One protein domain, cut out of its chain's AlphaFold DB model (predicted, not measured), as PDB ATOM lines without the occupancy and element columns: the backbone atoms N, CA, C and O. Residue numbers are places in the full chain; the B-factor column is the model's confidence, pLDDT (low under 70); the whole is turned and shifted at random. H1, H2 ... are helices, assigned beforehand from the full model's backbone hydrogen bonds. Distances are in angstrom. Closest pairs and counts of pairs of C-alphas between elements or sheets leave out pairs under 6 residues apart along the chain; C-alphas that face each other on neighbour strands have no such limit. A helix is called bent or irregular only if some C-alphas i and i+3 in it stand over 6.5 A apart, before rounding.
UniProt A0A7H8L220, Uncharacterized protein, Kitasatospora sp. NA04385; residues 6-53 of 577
ATOM      1  N   ASP A   6     -71.770 146.356 -14.367       83.81
ATOM      2  CA  ASP A   6     -72.071 145.016 -13.843       83.81
ATOM      3  C   ASP A   6     -72.068 144.942 -12.309       83.81
ATOM      4  O   ASP A   6     -72.583 143.987 -11.733       83.81
ATOM      5  N   ARG A   7     -71.517 145.958 -11.637       75.38
ATOM      6  CA  ARG A   7     -71.402 146.039 -10.177       75.38
ATOM      7  C   ARG A   7     -72.337 147.058  -9.549       75.38
ATOM      8  O   ARG A   7     -72.281 147.242  -8.328       75.38
ATOM      9  N   ALA A   8     -73.148 147.755 -10.343       78.44
ATOM     10  CA  ALA A   8     -74.130 148.687  -9.813       78.44
ATOM     11  C   ALA A   8     -74.983 147.974  -8.750       78.44
ATOM     12  O   ALA A   8     -75.472 146.878  -8.982       78.44
ATOM     13  N   GLY A   9     -75.111 148.571  -7.562       68.75
ATOM     14  CA  GLY A   9     -75.977 148.043  -6.501       68.75
ATOM     15  C   GLY A   9     -75.347 146.983  -5.594       68.75
ATOM     16  O   GLY A   9     -75.818 146.782  -4.474       68.75
ATOM     17  N   GLY A  10     -74.234 146.374  -6.014       72.19
ATOM     18  CA  GLY A  10     -73.532 145.349  -5.241       72.19
ATOM     19  C   GLY A  10     -74.391 144.104  -4.959       72.19
ATOM     20  O   GLY A  10     -75.415 143.898  -5.607       72.19
ATOM     21  N   PRO A  11     -74.018 143.277  -3.963       65.12
ATOM     22  CA  PRO A  11     -74.729 142.030  -3.648       65.12
ATOM     23  C   PRO A  11     -76.204 142.211  -3.263       65.12
ATOM     24  O   PRO A  11     -76.971 141.254  -3.275       65.12
ATOM     25  N   ARG A  12     -76.594 143.431  -2.879       67.00
ATOM     26  CA  ARG A  12     -77.902 143.727  -2.286       67.00
ATOM     27  C   ARG A  12     -78.945 144.171  -3.298       67.00
ATOM     28  O   ARG A  12     -80.127 144.087  -2.999       67.00
ATOM     29  N   LEU A  13     -78.507 144.624  -4.470       72.81
ATOM     30  CA  LEU A  13     -79.375 145.015  -5.577       72.81
ATOM     31  C   LEU A  13     -78.860 144.341  -6.861       72.81
ATOM     32  O   LEU A  13     -78.332 145.020  -7.744       72.81
ATOM     33  N   PRO A  14     -78.926 142.996  -6.946       78.12
ATOM     34  CA  PRO A  14     -78.304 142.228  -8.029       78.12
ATOM     35  C   PRO A  14     -78.926 142.496  -9.409       78.12
ATOM     36  O   PRO A  14     -78.300 142.229 -10.431       78.12
ATOM     37  N   ASP A  15     -80.144 143.030  -9.449       84.44
ATOM     38  CA  ASP A  15     -80.868 143.450 -10.651       84.44
ATOM     39  C   ASP A  15     -80.548 144.896 -11.073       84.44
ATOM     40  O   ASP A  15     -80.861 145.302 -12.198       84.44
ATOM     41  N   LEU A  16     -79.894 145.683 -10.209       85.50
ATOM     42  CA  LEU A  16     -79.612 147.092 -10.477       85.50
ATOM     43  C   LEU A  16     -78.778 147.332 -11.744       85.50
ATOM     44  O   LEU A  16     -79.091 148.298 -12.438       85.50
ATOM     45  N   PRO A  17     -77.780 146.506 -12.119       89.81
ATOM     46  CA  PRO A  17     -77.070 146.677 -13.387       89.81
ATOM     47  C   PRO A  17     -78.014 146.673 -14.596       89.81
ATOM     48  O   PRO A  17     -77.938 147.550 -15.459       89.81
ATOM     49  N   GLU A  18     -78.939 145.710 -14.642       91.88
ATOM     50  CA  GLU A  18     -79.914 145.571 -15.727       91.88
ATOM     51  C   GLU A  18     -80.931 146.714 -15.704       91.88
ATOM     52  O   GLU A  18     -81.251 147.280 -16.754       91.88
ATOM     53  N   ARG A  19     -81.392 147.110 -14.514       90.06
ATOM     54  CA  ARG A  19     -82.298 148.251 -14.352       90.06
ATOM     55  C   ARG A  19     -81.654 149.564 -14.771       90.06
ATOM     56  O   ARG A  19     -82.248 150.297 -15.549       90.06
ATOM     57  N   VAL A  20     -80.423 149.848 -14.345       89.81
ATOM     58  CA  VAL A  20     -79.678 151.045 -14.770       89.81
ATOM     59  C   VAL A  20     -79.501 151.049 -16.286       89.81
ATOM     60  O   VAL A  20     -79.723 152.080 -16.926       89.81
ATOM     61  N   ALA A  21     -79.162 149.905 -16.886       92.25
ATOM     62  CA  ALA A  21     -79.088 149.791 -18.335       92.25
ATOM     63  C   ALA A  21     -80.431 150.148 -18.996       92.25
ATOM     64  O   ALA A  21     -80.472 151.034 -19.847       92.25
ATOM     65  N   ARG A  22     -81.535 149.514 -18.587       91.75
ATOM     66  CA  ARG A  22     -82.845 149.647 -19.251       91.75
ATOM     67  C   ARG A  22     -83.605 150.929 -18.942       91.75
ATOM     68  O   ARG A  22     -84.236 151.482 -19.833       91.75
ATOM     69  N   GLU A  23     -83.598 151.368 -17.692       90.06
ATOM     70  CA  GLU A  23     -84.429 152.473 -17.201       90.06
ATOM     71  C   GLU A  23     -83.729 153.829 -17.343       90.06
ATOM     72  O   GLU A  23     -84.399 154.858 -17.380       90.06
ATOM     73  N   LEU A  24     -82.395 153.847 -17.447       91.06
ATOM     74  CA  LEU A  24     -81.616 155.082 -17.531       91.06
ATOM     75  C   LEU A  24     -80.781 155.160 -18.808       91.06
ATOM     76  O   LEU A  24     -80.969 156.071 -19.611       91.06
ATOM     77  N   LEU A  25     -79.851 154.225 -19.013       93.12
ATOM     78  CA  LEU A  25     -78.862 154.352 -20.087       93.12
ATOM     79  C   LEU A  25     -79.479 154.177 -21.479       93.12
ATOM     80  O   LEU A  25     -79.158 154.947 -22.380       93.12
ATOM     81  N   VAL A  26     -80.391 153.219 -21.649       91.62
ATOM     82  CA  VAL A  26     -81.099 152.998 -22.917       91.62
ATOM     83  C   VAL A  26     -81.951 154.214 -23.310       91.62
ATOM     84  O   VAL A  26     -81.775 154.699 -24.428       91.62
ATOM     85  N   PRO A  27     -82.808 154.786 -22.441       90.31
ATOM     86  CA  PRO A  27     -83.534 156.017 -22.755       90.31
ATOM     87  C   PRO A  27     -82.621 157.182 -23.141       90.31
ATOM     88  O   PRO A  27     -82.938 157.936 -24.062       90.31
ATOM     89  N   LEU A  28     -81.462 157.306 -22.491       87.81
ATOM     90  CA  LEU A  28     -80.485 158.355 -22.785       87.81
ATOM     91  C   LEU A  28     -79.884 158.256 -24.200       87.81
ATOM     92  O   LEU A  28     -79.473 159.282 -24.738       87.81
ATOM     93  N   LEU A  29     -79.901 157.084 -24.851       84.06
ATOM     94  CA  LEU A  29     -79.480 156.936 -26.254       84.06
ATOM     95  C   LEU A  29     -80.376 157.705 -27.237       84.06
ATOM     96  O   LEU A  29     -79.954 157.989 -28.355       84.06
ATOM     97  N   SER A  30     -81.603 158.057 -26.838       78.62
ATOM     98  CA  SER A  30     -82.510 158.869 -27.662       78.62
ATOM     99  C   SER A  30     -82.148 160.361 -27.688       78.62
ATOM    100  O   SER A  30     -82.727 161.117 -28.468       78.62
ATOM    101  N   VAL A  31     -81.191 160.798 -26.860       79.81
ATOM    102  CA  VAL A  31     -80.763 162.197 -26.752       79.81
ATOM    103  C   VAL A  31     -79.695 162.491 -27.824       79.81
ATOM    104  O   VAL A  31     -78.566 162.022 -27.684       79.81
ATOM    105  N   PRO A  32     -79.988 163.287 -28.878       58.28
ATOM    106  CA  PRO A  32     -79.158 163.351 -30.094       58.28
ATOM    107  C   PRO A  32     -77.712 163.832 -29.900       58.28
ATOM    108  O   PRO A  32     -76.852 163.556 -30.730       58.28
ATOM    109  N   TRP A  33     -77.443 164.579 -28.831       75.50
ATOM    110  CA  TRP A  33     -76.136 165.172 -28.527       75.50
ATOM    111  C   TRP A  33     -75.365 164.432 -27.427       75.50
ATOM    112  O   TRP A  33     -74.286 164.872 -27.028       75.50
ATOM    113  N   LEU A  34     -75.906 163.335 -26.893       78.88
ATOM    114  CA  LEU A  34     -75.283 162.599 -25.801       78.88
ATOM    115  C   LEU A  34     -74.399 161.466 -26.335       78.88
ATOM    116  O   LEU A  34     -74.852 160.603 -27.080       78.88
ATOM    117  N   LEU A  35     -73.141 161.430 -25.887       87.81
ATOM    118  CA  LEU A  35     -72.232 160.306 -26.113       87.81
ATOM    119  C   LEU A  35     -72.063 159.505 -24.820       87.81
ATOM    120  O   LEU A  35     -71.650 160.041 -23.788       87.81
ATOM    121  N   LEU A  36     -72.359 158.208 -24.886       89.00
ATOM    122  CA  LEU A  36     -72.209 157.281 -23.770       89.00
ATOM    123  C   LEU A  36     -71.005 156.365 -24.003       89.00
ATOM    124  O   LEU A  36     -70.862 155.751 -25.053       89.00
ATOM    125  N   VAL A  37     -70.154 156.264 -22.983       93.50
ATOM    126  CA  VAL A  37     -69.097 155.249 -22.875       93.50
ATOM    127  C   VAL A  37     -69.434 154.434 -21.643       93.50
ATOM    128  O   VAL A  37     -69.543 155.020 -20.561       93.50
ATOM    129  N   VAL A  38     -69.648 153.132 -21.812       92.12
ATOM    130  CA  VAL A  38     -70.083 152.222 -20.748       92.12
ATOM    131  C   VAL A  38     -69.144 151.024 -20.703       92.12
ATOM    132  O   VAL A  38     -68.968 150.340 -21.705       92.12
ATOM    133  N   GLU A  39     -68.550 150.779 -19.542       90.94
ATOM    134  CA  GLU A  39     -67.825 149.550 -19.224       90.94
ATOM    135  C   GLU A  39     -68.771 148.605 -18.476       90.94
ATOM    136  O   GLU A  39     -69.368 148.984 -17.464       90.94
ATOM    137  N   ALA A  40     -68.914 147.382 -18.982       89.12
ATOM    138  CA  ALA A  40     -69.733 146.337 -18.384       89.12
ATOM    139  C   ALA A  40     -69.132 144.962 -18.697       89.12
ATOM    140  O   ALA A  40     -68.636 144.738 -19.803       89.12
ATOM    141  N   ALA A  41     -69.217 144.031 -17.749       84.00
ATOM    142  CA  ALA A  41     -68.991 142.617 -18.031       84.00
ATOM    143  C   ALA A  41     -70.114 142.036 -18.926       84.00
ATOM    144  O   ALA A  41     -71.228 142.573 -18.935       84.00
ATOM    145  N   PRO A  42     -69.866 140.923 -19.648       85.12
ATOM    146  CA  PRO A  42     -70.918 140.208 -20.369       85.12
ATOM    147  C   PRO A  42     -72.081 139.827 -19.441       85.12
ATOM    148  O   PRO A  42     -71.861 139.283 -18.357       85.12
ATOM    149  N   GLY A  43     -73.318 140.097 -19.864       87.69
ATOM    150  CA  GLY A  43     -74.521 139.817 -19.081       87.69
ATOM    151  C   GLY A  43     -75.720 140.688 -19.475       87.69
ATOM    152  O   GLY A  43     -75.609 141.511 -20.386       87.69
ATOM    153  N   PRO A  44     -76.853 140.582 -18.750       89.88
ATOM    154  CA  PRO A  44     -78.127 141.200 -19.138       89.88
ATOM    155  C   PRO A  44     -78.068 142.717 -19.361       89.88
ATOM    156  O   PRO A  44     -78.743 143.248 -20.242       89.88
ATOM    157  N   ALA A  45     -77.246 143.424 -18.580       90.56
ATOM    158  CA  ALA A  45     -77.041 144.863 -18.724       90.56
ATOM    159  C   ALA A  45     -76.318 145.219 -20.037       90.56
ATOM    160  O   ALA A  45     -76.753 146.119 -20.759       90.56
ATOM    161  N   ALA A  46     -75.244 144.494 -20.368       90.88
ATOM    162  CA  ALA A  46     -74.514 144.664 -21.623       90.88
ATOM    163  C   ALA A  46     -75.379 144.261 -22.828       90.88
ATOM    164  O   ALA A  46     -75.417 144.987 -23.820       90.88
ATOM    165  N   ASP A  47     -76.142 143.171 -22.707       92.56
ATOM    166  CA  ASP A  47     -77.069 142.701 -23.742       92.56
ATOM    167  C   ASP A  47     -78.159 143.743 -24.035       92.56
ATOM    168  O   ASP A  47     -78.457 144.029 -25.196       92.56
ATOM    169  N   ALA A  48     -78.725 144.365 -22.993       91.56
ATOM    170  CA  ALA A  48     -79.721 145.425 -23.140       91.56
ATOM    171  C   ALA A  48     -79.160 146.651 -23.880       91.56
ATOM    172  O   ALA A  48     -79.830 147.200 -24.758       91.56
ATOM    173  N   LEU A  49     -77.930 147.064 -23.560       90.94
ATOM    174  CA  LEU A  49     -77.255 148.175 -24.238       90.94
ATOM    175  C   LEU A  49     -76.917 147.839 -25.693       90.94
ATOM    176  O   LEU A  49     -77.181 148.648 -26.580       90.94
ATOM    177  N   GLY A  50     -76.385 146.641 -25.951       89.81
ATOM    178  CA  GLY A  50     -76.057 146.178 -27.300       89.81
ATOM    179  C   GLY A  50     -77.290 146.070 -28.198       89.81
ATOM    180  O   GLY A  50     -77.247 146.478 -29.358       89.81
ATOM    181  N   ALA A  51     -78.416 145.600 -27.654       91.50
ATOM    182  CA  ALA A  51     -79.686 145.551 -28.375       91.50
ATOM    183  C   ALA A  51     -80.236 146.950 -28.701       91.50
ATOM    184  O   ALA A  51     -80.788 147.156 -29.782       91.50
ATOM    185  N   ALA A  52     -80.083 147.913 -27.787       88.94
ATOM    186  CA  ALA A  52     -80.549 149.286 -27.982       88.94
ATOM    187  C   ALA A  52     -79.644 150.117 -28.911       88.94
ATOM    188  O   ALA A  52     -80.129 151.029 -29.579       88.94
ATOM    189  N   ALA A  53     -78.347 149.802 -28.976       87.56
ATOM    190  CA  ALA A  53     -77.361 150.479 -29.816       87.56
ATOM    191  C   ALA A  53     -76.564 149.473 -30.673       87.56
ATOM    192  O   ALA A  53     -75.356 149.324 -30.482       87.56
TER     193      ALA A  53
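What this domain is: This is residues 6 to 53 of the 577 residues of an uncharacterized protein of Kitasatospora sp. NA04385 (UniProt A0A7H8L220). Two helices, H1 and the shorter H2, lie side by side and run the same way, and a long stretch without a named element, residues 29 to 43, leads from the end of H1 back to the start of H2. Residues 6 to 15, before H1, make a loop toward the opposite end of the rod from Pro 32. The printed part has 48 residues, with two named helices in the order H1, H2 and no named strand; the class is all helix, though the named elements hold 22 of the 48 residues, under half. The whole is compact, with a radius of gyration of the C-alphas of 10.7 A, and its outline is a rod spanning 34 by 16 by 14 A.

Where its parts are: H1, the longest helix, covers residues 16 to 28 and measures 16.7 A from C-alpha 16 at (-79.612, 147.092, -10.477) to C-alpha 28 at (-80.485, 158.355, -22.785). It is irregular, but only just: C-alphas 23 and 26 are 6.6 A apart. H2 covers residues 44 to 52, measures 12.2 A from first to last C-alpha, and ends with C-alpha 52 at (-80.549, 149.286, -27.982).

How they stand to each other: H1 and H2 touch, with 17 pairs of C-alphas within 8 A. Their closest C-alphas are those of Glu 18 and Ala 45, 4.2 A apart. Their lines stand at a shallow tilt of 16 degrees and run the same way, and their centres are 9.1 A apart. Each O i to N i+4 pair in H2 is within hydrogen-bond range; in H1, 7 of 9 are.

The domain as a whole: The two C-alphas farthest apart are those of Pro 11 and Pro 32, at 34.3 A. The printed part has no cut, and the link from H1 to H2, 15 residues, is long. The mean pLDDT of the printed part is 85.0; residue 9, residues 11 to 12 and residue 32 are under 70.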